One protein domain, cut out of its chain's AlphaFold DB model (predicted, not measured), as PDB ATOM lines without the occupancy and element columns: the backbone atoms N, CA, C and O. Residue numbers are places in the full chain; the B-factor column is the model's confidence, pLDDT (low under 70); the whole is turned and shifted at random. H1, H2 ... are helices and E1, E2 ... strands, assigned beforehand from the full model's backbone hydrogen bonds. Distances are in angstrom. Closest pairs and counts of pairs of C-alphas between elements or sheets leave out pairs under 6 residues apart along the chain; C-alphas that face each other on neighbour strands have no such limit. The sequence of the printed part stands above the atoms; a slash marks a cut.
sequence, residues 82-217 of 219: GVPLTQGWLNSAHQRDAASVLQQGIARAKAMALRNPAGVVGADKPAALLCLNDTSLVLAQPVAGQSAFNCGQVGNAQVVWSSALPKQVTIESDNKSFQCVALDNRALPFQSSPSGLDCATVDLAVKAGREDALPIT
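Overview. This is residues 82 to 217 of the 219 residues of the protein "Prepilin-type N-terminal cleavage/methylation domain-containing protein" of Pseudomonas sp. LTJR-52 (UniProt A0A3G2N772). One long helix, H1, is the spine of the domain, and two small antiparallel sheets sit one after the other along its length. The sheet E4 E6 E7 packs on residues 88 to 106 of H1 and the sheet E3 E2 E1 E5 packs on residues 98 to 115, while residues 82 to 87 of the helix reach past both sheets and make one end of the longest axis. The printed part has 136 residues, with one named helix followed by seven named strands, in the order H1 E1 E2 E3 E4 E5 E6 E7, and its class is mixed, helices and strands. The whole is compact, with a radius of gyration of the C-alphas of 15.6 A, yet its outline is long, 58 by 27 by 23 A along the three main axes.

Along the chain. Start at C-alpha 82, at (248.769, 257.057, 285.005); from there H1, residues 82 to 115, runs 50.2 A to C-alpha 115 at (258.255, 295.724, 254.451). Next find E1, residues 128 to 133, 15.8 A long, and then E2, residues 136 to 140, 12.4 A long. E3, residues 159 to 164, spans 13.8 A, and E4, residues 169 to 173, spans 13.4 A. Go on to E5, residues 180 to 183, a shorter strand, and to E6, residues 204 to 208, 13.3 A long. The last strand, E7, is residues 214 to 216 and ends at C-alpha 216, at (250.990, 274.622, 258.976).

Arrangement. Begin with the larger sheet, whose order is E3 E2 E1 E5, antiparallel throughout, with E3 and E5 as edge strands. Its C-alphas lie up to 4.2 A off their best plane, so it is twisted. E1, E2 and E3 form a meander, each strand the antiparallel neighbour of the one before; E1 and E2 are a hairpin, and so are E2 and E3. Look at N 131 and O 138, 2.8 A apart, between E1 and E2, and at N 163 and O 137, 2.9 A, between E3 and E2. On the other side of E1, N 130 and O 181 of E5 are 2.9 A apart. H1 is on this sheet, two layers with the helix on one face, at a height over the sheet of 9.9 A. It lies over E2 and E1 and runs along the strands, at 4 degrees to E1 on the local plane; the closest C-alphas of H1 and E1 are those of Ala 113 and Ala 128, 4.9 A apart. Now turn to the second sheet, order E4 E6 E7, also antiparallel, where N 172 and O 205 of E4 and E6 are 2.9 A apart. In the hairpin of E6 and E7, N 216 and O 204 are 2.7 A apart. H1 is on this sheet too, again as two layers, at a height of 8.3 A, over E6 and along the strands at 14 degrees to E6 on the local plane. The closest C-alphas there are those of Asn 91 and Ala 208, 5.5 A apart. Strands of different sheets are apart, for instance E1 and E4, or E5 and E6. In H1, 27 of 30 O i to N i+4 pairs are within hydrogen-bond range.

Size, cuts and confidence. The two C-alphas farthest apart are those of Gly 82 and Gly 145, at 58.3 A. The printed part has no cut. Its long links are H1 to E1 with 12 residues, E2 to E3 with 18 and E5 to E6 with 20. The mean pLDDT of the printed part is 88.0; look for values under 70 at residue 147 and at residues 193 to 197.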
ATOM      1  N   GLY A  82     248.776 255.600 285.182       83.69
ATOM      2  CA  GLY A  82     248.769 257.057 285.005       83.69
ATOM      3  C   GLY A  82     249.838 257.612 284.054       83.69
ATOM      4  O   GLY A  82     249.618 258.644 283.422       83.69
ATOM      5  N   VAL A  83     250.985 256.938 283.912       81.88
ATOM      6  CA  VAL A  83     252.115 257.400 283.075       81.88
ATOM      7  C   VAL A  83     251.787 257.552 281.578       81.88
ATOM      8  O   VAL A  83     252.117 258.598 281.018       81.88
ATOM      9  N   PRO A  84     251.157 256.585 280.879       78.06
ATOM     10  CA  PRO A  84     250.907 256.730 279.439       78.06
ATOM     11  C   PRO A  84     249.950 257.887 279.106       78.06
ATOM     12  O   PRO A  84     250.061 258.489 278.041       78.06
ATOM     13  N   LEU A  85     249.044 258.234 280.026       78.38
ATOM     14  CA  LEU A  85     248.096 259.336 279.848       78.38
ATOM     15  C   LEU A  85     248.799 260.699 279.835       78.38
ATOM     16  O   LEU A  85     248.444 261.571 279.042       78.38
ATOM     17  N   THR A  86     249.809 260.889 280.688       83.06
ATOM     18  CA  THR A  86     250.534 262.165 280.756       83.06
ATOM     19  C   THR A  86     251.458 262.363 279.556       83.06
ATOM     20  O   THR A  86     251.597 263.492 279.093       83.06
ATOM     21  N   GLN A  87     252.024 261.290 278.991       84.56
ATOM     22  CA  GLN A  87     252.905 261.374 277.819       84.56
ATOM     23  C   GLN A  87     252.192 261.906 276.566       84.56
ATOM     24  O   GLN A  87     252.706 262.825 275.931       84.56
ATOM     25  N   GLY A  88     250.999 261.401 276.236       85.44
ATOM     26  CA  GLY A  88     250.262 261.877 275.055       85.44
ATOM     27  C   GLY A  88     249.819 263.341 275.174       85.44
ATOM     28  O   GLY A  88     249.857 264.110 274.210       85.44
ATOM     29  N   TRP A  89     249.457 263.770 276.389       87.94
ATOM     30  CA  TRP A  89     249.125 265.171 276.651       87.94
ATOM     31  C   TRP A  89     250.340 266.092 276.481       87.94
ATOM     32  O   TRP A  89     250.219 267.149 275.862       87.94
ATOM     33  N   LEU A  90     251.512 265.675 276.972       90.31
ATOM     34  CA  LEU A  90     252.760 266.427 276.818       90.31
ATOM     35  C   LEU A  90     253.177 266.553 275.350       90.31
ATOM     36  O   LEU A  90     253.486 267.656 274.904       90.31
ATOM     37  N   ASN A  91     253.126 265.467 274.576       91.25
ATOM     38  CA  ASN A  91     253.437 265.510 273.146       91.25
ATOM     39  C   ASN A  91     252.488 266.450 272.391       91.25
ATOM     40  O   ASN A  91     252.936 267.278 271.600       91.25
ATOM     41  N   SER A  92     251.184 266.377 272.681       90.12
ATOM     42  CA  SER A  92     250.178 267.270 272.094       90.12
ATOM     43  C   SER A  92     250.430 268.739 272.454       90.12
ATOM     44  O   SER A  92     250.242 269.626 271.619       90.12
ATOM     45  N   ALA A  93     250.853 269.016 273.692       91.75
ATOM     46  CA  ALA A  93     251.225 270.359 274.124       91.75
ATOM     47  C   ALA A  93     252.462 270.857 273.359       91.75
ATOM     48  O   ALA A  93     252.401 271.913 272.734       91.75
ATOM     49  N   HIS A  94     253.532 270.059 273.297       92.81
ATOM     50  CA  HIS A  94     254.744 270.397 272.546       92.81
ATOM     51  C   HIS A  94     254.479 270.606 271.052       92.81
ATOM     52  O   HIS A  94     255.021 271.537 270.458       92.81
ATOM     53  N   GLN A  95     253.608 269.800 270.446       93.62
ATOM     54  CA  GLN A  95     253.219 269.957 269.048       93.62
ATOM     55  C   GLN A  95     252.504 271.289 268.795       93.62
ATOM     56  O   GLN A  95     252.836 272.001 267.845       93.62
ATOM     57  N   ARG A  96     251.541 271.655 269.653       93.06
ATOM     58  CA  ARG A  96     250.805 272.926 269.553       93.06
ATOM     59  C   ARG A  96     251.704 274.128 269.820       93.06
ATOM     60  O   ARG A  96     251.591 275.131 269.119       93.06
ATOM     61  N   ASP A  97     252.614 274.014 270.781       93.94
ATOM     62  CA  ASP A  97     253.595 275.052 271.082       93.94
ATOM     63  C   ASP A  97     254.532 275.276 269.889       93.94
ATOM     64  O   ASP A  97     254.706 276.412 269.447       93.94
ATOM     65  N   ALA A  98     255.073 274.204 269.299       94.06
ATOM     66  CA  ALA A  98     255.912 274.295 268.106       94.06
ATOM     67  C   ALA A  98     255.161 274.900 266.912       94.06
ATOM     68  O   ALA A  98     255.695 275.774 266.230       94.06
ATOM     69  N   ALA A  99     253.912 274.487 266.685       93.56
ATOM     70  CA  ALA A  99     253.058 275.055 265.648       93.56
ATOM     71  C   ALA A  99     252.788 276.549 265.865       93.56
ATOM     72  O   ALA A  99     252.901 277.330 264.923       93.56
ATOM     73  N   SER A 100     252.502 276.965 267.101       94.75
ATOM     74  CA  SER A 100     252.316 278.374 267.455       94.75
ATOM     75  C   SER A 100     253.582 279.190 267.187       94.75
ATOM     76  O   SER A 100     253.519 280.242 266.551       94.75
ATOM     77  N   VAL A 101     254.753 278.691 267.597       94.75
ATOM     78  CA  VAL A 101     256.041 279.356 267.346       94.75
ATOM     79  C   VAL A 101     256.336 279.444 265.844       94.75
ATOM     80  O   VAL A 101     256.759 280.500 265.371       94.75
ATOM     81  N   LEU A 102     256.071 278.384 265.077       94.38
ATOM     82  CA  LEU A 102     256.220 278.381 263.618       94.38
ATOM     83  C   LEU A 102     255.292 279.391 262.946       94.38
ATOM     84  O   LEU A 102     255.753 280.198 262.144       94.38
ATOM     85  N   GLN A 103     254.007 279.398 263.299       94.94
ATOM     86  CA  GLN A 103     253.032 280.350 262.766       94.94
ATOM     87  C   GLN A 103     253.431 281.793 263.078       94.94
ATOM     88  O   GLN A 103     253.373 282.657 262.203       94.94
ATOM     89  N   GLN A 104     253.899 282.058 264.300       95.88
ATOM     90  CA  GLN A 104     254.428 283.366 264.679       95.88
ATOM     91  C   GLN A 104     255.668 283.739 263.857       95.88
ATOM     92  O   GLN A 104     255.761 284.870 263.378       95.88
ATOM     93  N   GLY A 105     256.604 282.806 263.670       95.44
ATOM     94  CA  GLY A 105     257.804 283.004 262.859       95.44
ATOM     95  C   GLY A 105     257.475 283.311 261.398       95.44
ATOM     96  O   GLY A 105     257.981 284.293 260.856       95.44
ATOM     97  N   ILE A 106     256.573 282.540 260.788       94.88
ATOM     98  CA  ILE A 106     256.112 282.727 259.405       94.88
ATOM     99  C   ILE A 106     255.381 284.062 259.258       94.88
ATOM    100  O   ILE A 106     255.682 284.823 258.343       94.88
ATOM    101  N   ALA A 107     254.467 284.405 260.170       95.62
ATOM    102  CA  ALA A 107     253.752 285.680 260.124       95.62
ATOM    103  C   ALA A 107     254.709 286.882 260.220       95.62
ATOM    104  O   ALA A 107     254.575 287.857 259.478       95.62
ATOM    105  N   ARG A 108     255.720 286.798 261.094       96.69
ATOM    106  CA  ARG A 108     256.772 287.821 261.204       96.69
ATOM    107  C   ARG A 108     257.641 287.875 259.950       96.69
ATOM    108  O   ARG A 108     257.944 288.973 259.487       96.69
ATOM    109  N   ALA A 109     258.002 286.724 259.384       95.62
ATOM    110  CA  ALA A 109     258.757 286.639 258.139       95.62
ATOM    111  C   ALA A 109     257.989 287.282 256.977       95.62
ATOM    112  O   ALA A 109     258.554 288.112 256.273       95.62
ATOM    113  N   LYS A 110     256.688 286.992 256.829       95.44
ATOM    114  CA  LYS A 110     255.815 287.626 255.828       95.44
ATOM    115  C   LYS A 110     255.766 289.142 256.003       95.44
ATOM    116  O   LYS A 110     255.974 289.885 255.049       95.44
ATOM    117  N   ALA A 111     255.539 289.617 257.228       96.25
ATOM    118  CA  ALA A 111     255.502 291.050 257.511       96.25
ATOM    119  C   ALA A 111     256.842 291.741 257.201       96.25
ATOM    120  O   ALA A 111     256.857 292.855 256.682       96.25
ATOM    121  N   MET A 112     257.966 291.088 257.501       95.31
ATOM    122  CA  MET A 112     259.300 291.587 257.167       95.31
ATOM    123  C   MET A 112     259.537 291.612 255.655       95.31
ATOM    124  O   MET A 112     259.987 292.630 255.136       95.31
ATOM    125  N   ALA A 113     259.199 290.527 254.960       94.81
ATOM    126  CA  ALA A 113     259.342 290.386 253.519       94.81
ATOM    127  C   ALA A 113     258.584 291.485 252.761       94.81
ATOM    128  O   ALA A 113     259.156 292.130 251.886       94.81
ATOM    129  N   LEU A 114     257.339 291.768 253.164       95.50
ATOM    130  CA  LEU A 114     256.517 292.834 252.579       95.50
ATOM    131  C   LEU A 114     257.033 294.241 252.903       95.50
ATOM    132  O   LEU A 114     256.910 295.147 252.082       95.50
ATOM    133  N   ARG A 115     257.609 294.447 254.095       95.06
ATOM    134  CA  ARG A 115     258.255 295.724 254.451       95.06
ATOM    135  C   ARG A 115     259.551 295.947 253.679       95.06
ATOM    136  O   ARG A 115     259.925 297.096 253.478       95.06
ATOM    137  N   ASN A 116     260.224 294.862 253.290       94.00
ATOM    138  CA  ASN A 116     261.440 294.845 252.486       94.00
ATOM    139  C   ASN A 116     262.470 295.930 252.884       94.00
ATOM    140  O   ASN A 116     262.864 296.748 252.049       94.00
ATOM    141  N   PRO A 117     262.916 295.975 254.155       91.75
ATOM    142  CA  PRO A 117     263.751 297.067 254.660       91.75
ATOM    143  C   PRO A 117     265.107 297.189 253.946       91.75
ATOM    144  O   PRO A 117     265.680 298.272 253.894       91.75
ATOM    145  N   ALA A 118     265.616 296.094 253.373       90.75
ATOM    146  CA  ALA A 118     266.871 296.074 252.625       90.75
ATOM    147  C   ALA A 118     266.720 296.444 251.138       90.75
ATOM    148  O   ALA A 118     267.722 296.480 250.423       90.75
ATOM    149  N   GLY A 119     265.495 296.686 250.656       91.69
ATOM    150  CA  GLY A 119     265.237 297.036 249.259       91.69
ATOM    151  C   GLY A 119     265.562 295.909 248.275       91.69
ATOM    152  O   GLY A 119     266.072 296.168 247.187       91.69
ATOM    153  N   VAL A 120     265.300 294.653 248.643       90.44
ATOM    154  CA  VAL A 120     265.518 293.491 247.772       90.44
ATOM    155  C   VAL A 120     264.592 293.561 246.557       90.44
ATOM    156  O   VAL A 120     263.388 293.801 246.681       90.44
ATOM    157  N   VAL A 121     265.155 293.336 245.370       88.81
ATOM    158  CA  VAL A 121     264.429 293.331 244.094       88.81
ATOM    159  C   VAL A 121     264.630 291.987 243.401       88.81
ATOM    160  O   VAL A 121     265.762 291.508 243.296       88.81
ATOM    161  N   GLY A 122     263.534 291.419 242.896       84.19
ATOM    162  CA  GLY A 122     263.500 290.133 242.199       84.19
ATOM    163  C   GLY A 122     262.802 289.038 243.008       84.19
ATOM    164  O   GLY A 122     262.620 289.171 244.214       84.19
ATOM    165  N   ALA A 123     262.403 287.968 242.317       83.38
ATOM    166  CA  ALA A 123     261.748 286.801 242.916       83.38
ATOM    167  C   ALA A 123     262.743 285.767 243.478       83.38
ATOM    168  O   ALA A 123     262.359 284.919 244.272       83.38
ATOM    169  N   ASP A 124     264.018 285.861 243.091       82.62
ATOM    170  CA  ASP A 124     265.047 284.853 243.391       82.62
ATOM    171  C   ASP A 124     265.971 285.273 244.545       82.62
ATOM    172  O   ASP A 124     267.084 284.764 244.701       82.62
ATOM    173  N   LYS A 125     265.547 286.267 245.333       87.25
ATOM    174  CA  LYS A 125     266.322 286.827 246.442       87.25
ATOM    175  C   LYS A 125     265.463 286.913 247.699       87.25
ATOM    176  O   LYS A 125     264.343 287.418 247.629       87.25
ATOM    177  N   PRO A 126     265.988 286.490 248.859       90.31
ATOM    178  CA  PRO A 126     265.211 286.498 250.087       90.31
ATOM    179  C   PRO A 126     265.131 287.914 250.656       90.31
ATOM    180  O   PRO A 126     266.152 288.514 250.988       90.31
ATOM    181  N   ALA A 127     263.912 288.433 250.796       91.94
ATOM    182  CA  ALA A 127     263.609 289.646 251.554       91.94
ATOM    183  C   ALA A 127     263.441 289.356 253.057       91.94
ATOM    184  O   ALA A 127     263.656 290.238 253.886       91.94
ATOM    185  N   ALA A 128     263.095 288.115 253.411       93.75
ATOM    186  CA  ALA A 128     263.130 287.589 254.772       93.75
ATOM    187  C   ALA A 128     263.517 286.107 254.752       93.75
ATOM    188  O   ALA A 128     263.180 285.378 253.814       93.75
ATOM    189  N   LEU A 129     264.201 285.658 255.802       93.62
ATOM    190  CA  LEU A 129     264.646 284.278 255.932       93.62
ATOM    191  C   LEU A 129     264.345 283.757 257.337       93.62
ATOM    192  O   LEU A 129     264.807 284.322 258.325       93.62
ATOM    193  N   LEU A 130     263.570 282.680 257.426       94.50
ATOM    194  CA  LEU A 130     263.303 281.968 258.669       94.50
ATOM    195  C   LEU A 130     264.098 280.664 258.655       94.50
ATOM    196  O   LEU A 130     263.820 279.790 257.843       94.50
ATOM    197  N   CYS A 131     265.076 280.532 259.539       92.69
ATOM    198  CA  CYS A 131     265.972 279.384 259.623       92.69
ATOM    199  C   CYS A 131     265.686 278.565 260.872       92.69
ATOM    200  O   CYS A 131     265.483 279.129 261.947       92.69
ATOM    201  N   LEU A 132     265.741 277.244 260.751       91.31
ATOM    202  CA  LEU A 132     265.893 276.357 261.888       91.31
ATOM    203  C   LEU A 132     267.391 276.172 262.149       91.31
ATOM    204  O   LEU A 132     268.119 275.637 261.322       91.31
ATOM    205  N   ASN A 133     267.848 276.647 263.300       86.12
ATOM    206  CA  ASN A 133     269.092 276.194 263.910       86.12
ATOM    207  C   ASN A 133     268.750 275.066 264.897       86.12
ATOM    208  O   ASN A 133     267.611 275.032 265.351       86.12
ATOM    209  N   ASP A 134     269.705 274.201 265.251       82.31
ATOM    210  CA  ASP A 134     269.585 272.986 266.085       82.31
ATOM    211  C   ASP A 134     268.262 272.813 266.860       82.31
ATOM    212  O   ASP A 134     267.557 271.819 266.705       82.31
ATOM    213  N   THR A 135     267.918 273.787 267.713       87.00
ATOM    214  CA  THR A 135     266.669 273.810 268.500       87.00
ATOM    215  C   THR A 135     265.948 275.163 268.501       87.00
ATOM    216  O   THR A 135     265.089 275.410 269.346       87.00
ATOM    217  N   SER A 136     266.309 276.091 267.618       91.56
ATOM    218  CA  SER A 136     265.786 277.460 267.627       91.56
ATOM    219  C   SER A 136     265.437 277.946 266.228       91.56
ATOM    220  O   SER A 136     266.243 277.857 265.307       91.56
ATOM    221  N   LEU A 137     264.248 278.526 266.091       94.31
ATOM    222  CA  LEU A 137     263.850 279.267 264.903       94.31
ATOM    223  C   LEU A 137     264.429 280.673 264.981       94.31
ATOM    224  O   LEU A 137     264.303 281.350 266.001       94.31
ATOM    225  N   VAL A 138     265.041 281.110 263.891       95.06
ATOM    226  CA  VAL A 138     265.688 282.411 263.763       95.06
ATOM    227  C   VAL A 138     265.140 283.096 262.524       95.06
ATOM    228  O   VAL A 138     265.303 282.610 261.410       95.06
ATOM    229  N   LEU A 139     264.487 284.235 262.719       96.00
ATOM    230  CA  LEU A 139     264.102 285.142 261.652       96.00
ATOM    231  C   LEU A 139     265.222 286.152 261.435       96.00
ATOM    232  O   LEU A 139     265.569 286.917 262.342       96.00
ATOM    233  N   ALA A 140     265.732 286.183 260.216       94.19
ATOM    234  CA  ALA A 140     266.806 287.053 259.807       94.19
ATOM    235  C   ALA A 140     266.398 287.927 258.614       94.19
ATOM    236  O   ALA A 140     265.669 287.492 257.718       94.19
ATOM    237  N   GLN A 141     266.893 289.163 258.615       92.50
ATOM    238  CA  GLN A 141     266.724 290.111 257.519       92.50
ATOM    239  C   GLN A 141     268.028 290.264 256.725       92.50
ATOM    240  O   GLN A 141     269.107 290.288 257.326       92.50
ATOM    241  N   PRO A 142     267.958 290.410 255.393       90.00
ATOM    242  CA  PRO A 142     269.125 290.739 254.585       90.00
ATOM    243  C   PRO A 142     269.631 292.154 254.900       90.00
ATOM    244  O   PRO A 142     268.887 293.013 255.376       90.00
ATOM    245  N   VAL A 143     270.902 292.416 254.592       86.62
ATOM    246  CA  VAL A 143     271.482 293.766 254.635       86.62
ATOM    247  C   VAL A 143     271.445 294.375 253.231       86.62
ATOM    248  O   VAL A 143     271.608 293.670 252.235       86.62
ATOM    249  N   ALA A 144     271.222 295.688 253.130       84.81
ATOM    250  CA  ALA A 144     271.214 296.386 251.846       84.81
ATOM    251  C   ALA A 144     272.533 296.159 251.079       84.81
ATOM    252  O   ALA A 144     273.620 296.270 251.642       84.81
ATOM    253  N   GLY A 145     272.430 295.830 249.788       77.31
ATOM    254  CA  GLY A 145     273.588 295.537 248.932       77.31
ATOM    255  C   GLY A 145     274.154 294.115 249.058       77.31
ATOM    256  O   GLY A 145     275.099 293.779 248.348       77.31
ATOM    257  N   GLN A 146     273.576 293.261 249.907       77.56
ATOM    258  CA  GLN A 146     273.992 291.868 250.040       77.56
ATOM    259  C   GLN A 146     273.447 291.015 248.878       77.56
ATOM    260  O   GLN A 146     272.245 290.983 248.620       77.56
ATOM    261  N   SER A 147     274.336 290.326 248.156       67.44
ATOM    262  CA  SER A 147     273.994 289.534 246.963       67.44
ATOM    263  C   SER A 147     273.570 288.094 247.266       67.44
ATOM    264  O   SER A 147     272.806 287.523 246.491       67.44
ATOM    265  N   ALA A 148     274.020 287.528 248.389       75.50
ATOM    266  CA  ALA A 148     273.651 286.196 248.865       75.50
ATOM    267  C   ALA A 148     273.305 286.233 250.361       75.50
ATOM    268  O   ALA A 148     274.050 286.789 251.169       75.50
ATOM    269  N   PHE A 149     272.163 285.645 250.718       84.50
ATOM    270  CA  PHE A 149     271.673 285.566 252.091       84.50
ATOM    271  C   PHE A 149     270.983 284.213 252.293       84.50
ATOM    272  O   PHE A 149     270.040 283.883 251.583       84.50
ATOM    273  N   ASN A 150     271.512 283.391 253.198       87.38
ATOM    274  CA  ASN A 150     271.038 282.034 253.489       87.38
ATOM    275  C   ASN A 150     271.325 281.686 254.959       87.38
ATOM    276  O   ASN A 150     272.053 282.418 255.630       87.38
ATOM    277  N   CYS A 151     270.798 280.559 255.449       87.81
ATOM    278  CA  CYS A 151     270.875 280.197 256.869       87.81
ATOM    279  C   CYS A 151     272.297 279.959 257.390       87.81
ATOM    280  O   CYS A 151     272.544 280.163 258.573       87.81
ATOM    281  N   GLY A 152     273.249 279.608 256.518       82.88
ATOM    282  CA  GLY A 152     274.665 279.492 256.877       82.88
ATOM    283  C   GLY A 152     275.399 280.834 256.968       82.88
ATOM    284  O   GLY A 152     276.545 280.876 257.403       82.88
ATOM    285  N   GLN A 153     274.761 281.932 256.552       81.25
ATOM    286  CA  GLN A 153     275.342 283.279 256.536       81.25
ATOM    287  C   GLN A 153     274.601 284.269 257.440       81.25
ATOM    288  O   GLN A 153     274.899 285.462 257.402       81.25
ATOM    289  N   VAL A 154     273.648 283.793 258.247       85.56
ATOM    290  CA  VAL A 154     272.936 284.625 259.221       85.56
ATOM    291  C   VAL A 154     273.866 284.939 260.391       85.56
ATOM    292  O   VAL A 154     274.160 284.081 261.222       85.56
ATOM    293  N   GLY A 155     274.321 286.188 260.467       83.44
ATOM    294  CA  GLY A 155     275.030 286.723 261.628       83.44
ATOM    295  C   GLY A 155     274.081 287.357 262.650       83.44
ATOM    296  O   GLY A 155     272.956 287.733 262.327       83.44
ATOM    297  N   ASN A 156     274.561 287.572 263.879       83.88
ATOM    298  CA  ASN A 156     273.764 288.157 264.972       83.88
ATOM    299  C   ASN A 156     273.126 289.515 264.622       83.88
ATOM    300  O   ASN A 156     272.027 289.807 265.074       83.88
ATOM    301  N   ALA A 157     273.786 290.333 263.795       83.62
ATOM    302  CA  ALA A 157     273.279 291.645 263.382       83.62
ATOM    303  C   ALA A 157     272.066 291.577 262.430       83.62
ATOM    304  O   ALA A 157     271.351 292.562 262.271       83.62
ATOM    305  N   GLN A 158     271.843 290.430 261.786       88.62
ATOM    306  CA  GLN A 158     270.725 290.201 260.868       88.62
ATOM    307  C   GLN A 158     269.529 289.556 261.569       88.62
ATOM    308  O   GLN A 158     268.438 289.541 261.005       88.62
ATOM    309  N   VAL A 159     269.712 289.023 262.781       93.25
ATOM    310  CA  VAL A 159     268.648 288.380 263.552       93.25
ATOM    311  C   VAL A 159     267.677 289.437 264.061       93.25
ATOM    312  O   VAL A 159     268.042 290.336 264.813       93.25
ATOM    313  N   VAL A 160     266.414 289.302 263.671       94.69
ATOM    314  CA  VAL A 160     265.332 290.202 264.092       94.69
ATOM    315  C   VAL A 160     264.459 289.548 265.151       94.69
ATOM    316  O   VAL A 160     263.898 290.223 266.012       94.69
ATOM    317  N   TRP A 161     264.334 288.226 265.102       96.06
ATOM    318  CA  TRP A 161     263.612 287.468 266.107       96.06
ATOM    319  C   TRP A 161     264.159 286.052 266.196       96.06
ATOM    320  O   TRP A 161     264.578 285.476 265.197       96.06
ATOM    321  N   SER A 162     264.103 285.475 267.388       95.00
ATOM    322  CA  SER A 162     264.353 284.060 267.586       95.00
ATOM    323  C   SER A 162     263.426 283.489 268.652       95.00
ATOM    324  O   SER A 162     262.933 284.207 269.525       95.00
ATOM    325  N   SER A 163     263.178 282.187 268.564       95.81
ATOM    326  CA  SER A 163     262.468 281.427 269.586       95.81
ATOM    327  C   SER A 163     262.983 280.002 269.639       95.81
ATOM    328  O   SER A 163     263.235 279.382 268.607       95.81
ATOM    329  N   ALA A 164     263.087 279.469 270.854       93.75
ATOM    330  CA  ALA A 164     263.354 278.058 271.060       93.75
ATOM    331  C   ALA A 164     262.145 277.221 270.625       93.75
ATOM    332  O   ALA A 164     260.995 277.651 270.763       93.75
ATOM    333  N   LEU A 165     262.420 276.024 270.119       91.31
ATOM    334  CA  LEU A 165     261.418 275.008 269.853       91.31
ATOM    335  C   LEU A 165     261.373 274.041 271.031       91.31
ATOM    336  O   LEU A 165     262.415 273.738 271.627       91.31
ATOM    337  N   PRO A 166     260.180 273.541 271.383       88.56
ATOM    338  CA  PRO A 166     260.072 272.484 272.369       88.56
ATOM    339  C   PRO A 166     260.833 271.242 271.893       88.56
ATOM    340  O   PRO A 166     260.923 270.944 270.700       88.56
ATOM    341  N   LYS A 167     261.400 270.511 272.853       79.00
ATOM    342  CA  LYS A 167     262.076 269.239 272.585       79.00
ATOM    343  C   LYS A 167     261.050 268.224 272.058       79.00
ATOM    344  O   LYS A 167     259.876 268.320 272.389       79.00
ATOM    345  N   GLN A 168     261.517 267.234 271.289       81.88
ATOM    346  CA  GLN A 168     260.717 266.087 270.802       81.88
ATOM    347  C   GLN A 168     259.698 266.401 269.691       81.88
ATOM    348  O   GLN A 168     258.779 265.614 269.462       81.88
ATOM    349  N   VAL A 169     259.885 267.504 268.965       89.19
ATOM    350  CA  VAL A 169     259.094 267.825 267.773       89.19
ATOM    351  C   VAL A 169     259.963 267.717 266.525       89.19
ATOM    352  O   VAL A 169     261.048 268.291 266.469       89.19
ATOM    353  N   THR A 170     259.463 267.009 265.517       89.06
ATOM    354  CA  THR A 170     260.043 266.954 264.174       89.06
ATOM    355  C   THR A 170     259.182 267.797 263.248       89.06
ATOM    356  O   THR A 170     257.958 267.677 263.245       89.06
ATOM    357  N   ILE A 171     259.815 268.656 262.455       90.81
ATOM    358  CA  ILE A 171     259.132 269.460 261.444       90.81
ATOM    359  C   ILE A 171     259.568 268.935 260.089       90.81
ATOM    360  O   ILE A 171     260.764 268.813 259.816       90.81
ATOM    361  N   GLU A 172     258.596 268.634 259.244       90.69
ATOM    362  CA  GLU A 172     258.831 268.147 257.895       90.69
ATOM    363  C   GLU A 172     258.187 269.081 256.873       90.69
ATOM    364  O   GLU A 172     257.139 269.670 257.116       90.69
ATOM    365  N   SER A 173     258.818 269.200 255.713       87.31
ATOM    366  CA  SER A 173     258.266 269.818 254.511       87.31
ATOM    367  C   SER A 173     258.413 268.797 253.395       87.31
ATOM    368  O   SER A 173     259.533 268.388 253.103       87.31
ATOM    369  N   ASP A 174     257.310 268.371 252.780       84.12
ATOM    370  CA  ASP A 174     257.328 267.360 251.707       84.12
ATOM    371  C   ASP A 174     258.120 266.079 252.071       84.12
ATOM    372  O   ASP A 174     258.987 265.615 251.334       84.12
ATOM    373  N   ASN A 175     257.880 265.538 253.275       81.12
ATOM    374  CA  ASN A 175     258.595 264.384 253.855       81.12
ATOM    375  C   ASN A 175     260.121 264.560 254.032       81.12
ATOM    376  O   ASN A 175     260.829 263.585 254.292       81.12
ATOM    377  N   LYS A 176     260.645 265.782 253.919       85.06
ATOM    378  CA  LYS A 176     262.037 266.124 254.240       85.06
ATOM    379  C   LYS A 176     262.102 266.906 255.544       85.06
ATOM    380  O   LYS A 176     261.190 267.670 255.849       85.06
ATOM    381  N   SER A 177     263.199 266.772 256.289       87.44
ATOM    382  CA  SER A 177     263.435 267.591 257.481       87.44
ATOM    383  C   SER A 177     263.422 269.074 257.122       87.44
ATOM    384  O   SER A 177     264.137 269.511 256.221       87.44
ATOM    385  N   PHE A 178     262.610 269.845 257.835       90.19
ATOM    386  CA  PHE A 178     262.522 271.284 257.653       90.19
ATOM    387  C   PHE A 178     263.826 271.968 258.067       90.19
ATOM    388  O   PHE A 178     264.369 271.683 259.130       90.19
ATOM    389  N   GLN A 179     264.296 272.899 257.234       90.06
ATOM    390  CA  GLN A 179     265.511 273.671 257.498       90.06
ATOM    391  C   GLN A 179     265.268 275.179 257.457       90.06
ATOM    392  O   GLN A 179     265.824 275.923 258.264       90.06
ATOM    393  N   CYS A 180     264.443 275.659 256.524       92.69
ATOM    394  CA  CYS A 180     264.179 277.084 256.387       92.69
ATOM    395  C   CYS A 180     262.917 277.400 255.587       92.69
ATOM    396  O   CYS A 180     262.405 276.553 254.865       92.69
ATOM    397  N   VAL A 181     262.454 278.647 255.684       93.38
ATOM    398  CA  VAL A 181     261.522 279.298 254.754       93.38
ATOM    399  C   VAL A 181     262.193 280.573 254.248       93.38
ATOM    400  O   VAL A 181     262.563 281.434 255.048       93.38
ATOM    401  N   ALA A 182     262.329 280.709 252.932       93.06
ATOM    402  CA  ALA A 182     262.823 281.921 252.286       93.06
ATOM    403  C   ALA A 182     261.667 282.614 251.567       93.06
ATOM    404  O   ALA A 182     260.972 281.982 250.775       93.06
ATOM    405  N   LEU A 183     261.462 283.900 251.851       93.25
ATOM    406  CA  LEU A 183     260.388 284.697 251.262       93.25
ATOM    407  C   LEU A 183     260.969 285.825 250.412       93.25
ATOM    408  O   LEU A 183     261.874 286.535 250.859       93.25
ATOM    409  N   ASP A 184     260.436 286.003 249.206       92.19
ATOM    410  CA  ASP A 184     260.756 287.144 248.346       92.19
ATOM    411  C   ASP A 184     260.073 288.437 248.837       92.19
ATOM    412  O   ASP A 184     259.350 288.451 249.833       92.19
ATOM    413  N   ASN A 185     260.264 289.554 248.133       92.88
ATOM    414  CA  ASN A 185     259.658 290.843 248.495       92.88
ATOM    415  C   ASN A 185     258.123 290.914 248.315       92.88
ATOM    416  O   ASN A 185     257.513 291.935 248.634       92.88
ATOM    417  N   ARG A 186     257.487 289.847 247.822       93.31
ATOM    418  CA  ARG A 186     256.030 289.668 247.739       93.31
ATOM    419  C   ARG A 186     255.519 288.706 248.813       93.31
ATOM    420  O   ARG A 186     254.339 288.373 248.811       93.31
ATOM    421  N   ALA A 187     256.400 288.272 249.718       93.31
ATOM    422  CA  ALA A 187     256.153 287.234 250.710       93.31
ATOM    423  C   ALA A 187     255.742 285.878 250.110       93.31
ATOM    424  O   ALA A 187     255.063 285.093 250.773       93.31
ATOM    425  N   LEU A 188     256.172 285.587 248.880       92.62
ATOM    426  CA  LEU A 188     256.013 284.270 248.278       92.62
ATOM    427  C   LEU A 188     257.221 283.401 248.628       92.62
ATOM    428  O   LEU A 188     258.362 283.879 248.557       92.62
ATOM    429  N   PRO A 189     256.998 282.134 249.014       92.25
ATOM    430  CA  PRO A 189     258.096 281.234 249.277       92.25
ATOM    431  C   PRO A 189     258.769 280.818 247.970       92.25
ATOM    432  O   PRO A 189     258.109 280.560 246.964       92.25
ATOM    433  N   PHE A 190     260.092 280.725 247.994       88.81
ATOM    434  CA  PHE A 190     260.880 280.251 246.862       88.81
ATOM    435  C   PHE A 190     262.040 279.379 247.350       88.81
ATOM    436  O   PHE A 190     262.436 279.416 248.517       88.81
ATOM    437  N   GLN A 191     262.589 278.576 246.441       86.06
ATOM    438  CA  GLN A 191     263.760 277.758 246.730       86.06
ATOM    439  C   GLN A 191     265.009 278.643 246.735       86.06
ATOM    440  O   GLN A 191     265.556 278.968 245.681       86.06
ATOM    441  N   SER A 192     265.483 279.046 247.914       73.25
ATOM    442  CA  SER A 192     266.781 279.711 248.024       73.25
ATOM    443  C   SER A 192     267.893 278.662 248.008       73.25
ATOM    444  O   SER A 192     268.216 278.096 249.047       73.25
ATOM    445  N   SER A 193     268.506 278.414 246.846       61.56
ATOM    446  CA  SER A 193     269.621 277.462 246.723       61.56
ATOM    447  C   SER A 193     270.938 278.139 246.326       61.56
ATOM    448  O   SER A 193     271.256 278.235 245.142       61.56
ATOM    449  N   PRO A 194     271.742 278.611 247.299       53.28
ATOM    450  CA  PRO A 194     273.166 278.846 247.064       53.28
ATOM    451  C   PRO A 194     274.078 277.871 247.831       53.28
ATOM    452  O   PRO A 194     275.284 277.891 247.614       53.28
ATOM    453  N   SER A 195     273.546 277.048 248.748       50.50
ATOM    454  CA  SER A 195     274.359 276.292 249.721       50.50
ATOM    455  C   SER A 195     273.837 274.890 250.084       50.50
ATOM    456  O   SER A 195     274.249 274.331 251.097       50.50
ATOM    457  N   GLY A 196     272.958 274.294 249.270       54.44
ATOM    458  CA  GLY A 196     272.468 272.923 249.496       54.44
ATOM    459  C   GLY A 196     271.433 272.768 250.622       54.44
ATOM    460  O   GLY A 196     271.132 271.643 251.007       54.44
ATOM    461  N   LEU A 197     270.883 273.874 251.139       67.50
ATOM    462  CA  LEU A 197     269.679 273.870 251.975       67.50
ATOM    463  C   LEU A 197     268.462 274.238 251.117       67.50
ATOM    464  O   LEU A 197     268.342 275.383 250.687       67.50
ATOM    465  N   ASP A 198     267.557 273.283 250.913       81.00
ATOM    466  CA  ASP A 198     266.264 273.527 250.269       81.00
ATOM    467  C   ASP A 198     265.306 274.148 251.297       81.00
ATOM    468  O   ASP A 198     264.926 273.500 252.278       81.00
ATOM    469  N   CYS A 199     264.916 275.409 251.098       89.44
ATOM    470  CA  CYS A 199     263.876 276.004 251.932       89.44
ATOM    471  C   CYS A 199     262.494 275.477 251.539       89.44
ATOM    472  O   CYS A 199     262.177 275.250 250.371       89.44
ATOM    473  N   ALA A 200     261.639 275.302 252.538       90.31
ATOM    474  CA  ALA A 200     260.272 274.874 252.348       90.31
ATOM    475  C   ALA A 200     259.502 275.894 251.503       90.31
ATOM    476  O   ALA A 200     259.487 277.093 251.787       90.31
ATOM    477  N   THR A 201     258.849 275.377 250.466       88.12
ATOM    478  CA  THR A 201     257.949 276.129 249.574       88.12
ATOM    479  C   THR A 201     256.508 275.647 249.644       88.12
ATOM    480  O   THR A 201     255.623 276.243 249.039       88.12
ATOM    481  N   VAL A 202     256.278 274.587 250.412       86.69
ATOM    482  CA  VAL A 202     254.988 273.945 250.634       86.69
ATOM    483  C   VAL A 202     254.703 273.887 252.127       86.69
ATOM    484  O   VAL A 202     255.575 274.186 252.944       86.69
ATOM    485  N   ASP A 203     253.488 273.491 252.476       89.94
ATOM    486  CA  ASP A 203     253.039 273.397 253.860       89.94
ATOM    487  C   ASP A 203     253.952 272.517 254.723       89.94
ATOM    488  O   ASP A 203     254.489 271.493 254.293       89.94
ATOM    489  N   LEU A 204     254.110 272.947 255.972       91.12
ATOM    490  CA  LEU A 204     254.912 272.264 256.974       91.12
ATOM    491  C   LEU A 204     254.037 271.298 257.763       91.12
ATOM    492  O   LEU A 204     252.898 271.607 258.096       91.12
ATOM    493  N   ALA A 205     254.592 270.157 258.138       91.25
ATOM    494  CA  ALA A 205     253.961 269.184 259.011       91.25
ATOM    495  C   ALA A 205     254.740 269.105 260.325       91.25
ATOM    496  O   ALA A 205     255.918 268.749 260.344       91.25
ATOM    497  N   VAL A 206     254.079 269.429 261.433       91.69
ATOM    498  CA  VAL A 206     254.652 269.328 262.779       91.69
ATOM    499  C   VAL A 206     254.255 267.983 263.378       91.69
ATOM    500  O   VAL A 206     253.067 267.713 263.550       91.69
ATOM    501  N   LYS A 207     255.230 267.143 263.723       90.12
ATOM    502  CA  LYS A 207     255.033 265.822 264.340       90.12
ATOM    503  C   LYS A 207     255.644 265.799 265.737       90.12
ATOM    504  O   LYS A 207     256.772 266.246 265.922       90.12
ATOM    505  N   ALA A 208     254.933 265.239 266.705       89.94
ATOM    506  CA  ALA A 208     255.465 264.924 268.028       89.94
ATOM    507  C   ALA A 208     255.101 263.471 268.341       89.94
ATOM    508  O   ALA A 208     253.978 263.075 268.070       89.94
ATOM    509  N   GLY A 209     256.040 262.676 268.857       84.56
ATOM    510  CA  GLY A 209     255.760 261.315 269.328       84.56
ATOM    511  C   GLY A 209     254.973 260.421 268.353       84.56
ATOM    512  O   GLY A 209     255.481 260.034 267.302       84.56
ATOM    513  N   ARG A 210     253.759 260.030 268.763       80.69
ATOM    514  CA  ARG A 210     252.807 259.186 268.010       80.69
ATOM    515  C   ARG A 210     251.571 259.963 267.548       80.69
ATOM    516  O   ARG A 210     250.610 259.359 267.083       80.69
ATOM    517  N   GLU A 211     251.574 261.270 267.738       84.38
ATOM    518  CA  GLU A 211     250.475 262.160 267.425       84.38
ATOM    519  C   GLU A 211     250.405 262.400 265.910       84.38
ATOM    520  O   GLU A 211     251.430 262.436 265.218       84.38
ATOM    521  N   ASP A 212     249.188 262.575 265.391       86.56
ATOM    522  CA  ASP A 212     248.973 262.892 263.979       86.56
ATOM    523  C   ASP A 212     249.657 264.208 263.611       86.56
ATOM    524  O   ASP A 212     249.704 265.149 264.406       86.56
ATOM    525  N   ALA A 213     250.186 264.293 262.391       86.56
ATOM    526  CA  ALA A 213     250.888 265.484 261.936       86.56
ATOM    527  C   ALA A 213     249.949 266.702 261.888       86.56
ATOM    528  O   ALA A 213     248.872 266.647 261.297       86.56
ATOM    529  N   LEU A 214     250.390 267.820 262.465       89.62
ATOM    530  CA  LEU A 214     249.660 269.083 262.447       89.62
ATOM    531  C   LEU A 214     250.167 269.940 261.273       89.62
ATOM    532  O   LEU A 214     251.331 270.359 261.305       89.62
ATOM    533  N   PRO A 215     249.346 270.194 260.236       88.50
ATOM    534  CA  PRO A 215     249.761 270.980 259.081       88.50
ATOM    535  C   PRO A 215     249.789 272.481 259.398       88.50
ATOM    536  O   PRO A 215     248.907 273.006 260.080       88.50
ATOM    537  N   ILE A 216     250.793 273.177 258.871       90.94
ATOM    538  CA  ILE A 216     250.990 274.622 258.976       90.94
ATOM    539  C   ILE A 216     251.216 275.184 257.578       90.94
ATOM    540  O   ILE A 216     252.219 274.890 256.925       90.94
ATOM    541  N   THR A 217     250.289 276.029 257.144       88.00
ATOM    542  CA  THR A 217     250.331 276.632 255.816       88.00
ATOM    543  C   THR A 217     251.329 277.782 255.756       88.00
ATOM    544  O   THR A 217     251.312 278.686 256.597       88.00
TER     545      THR A 217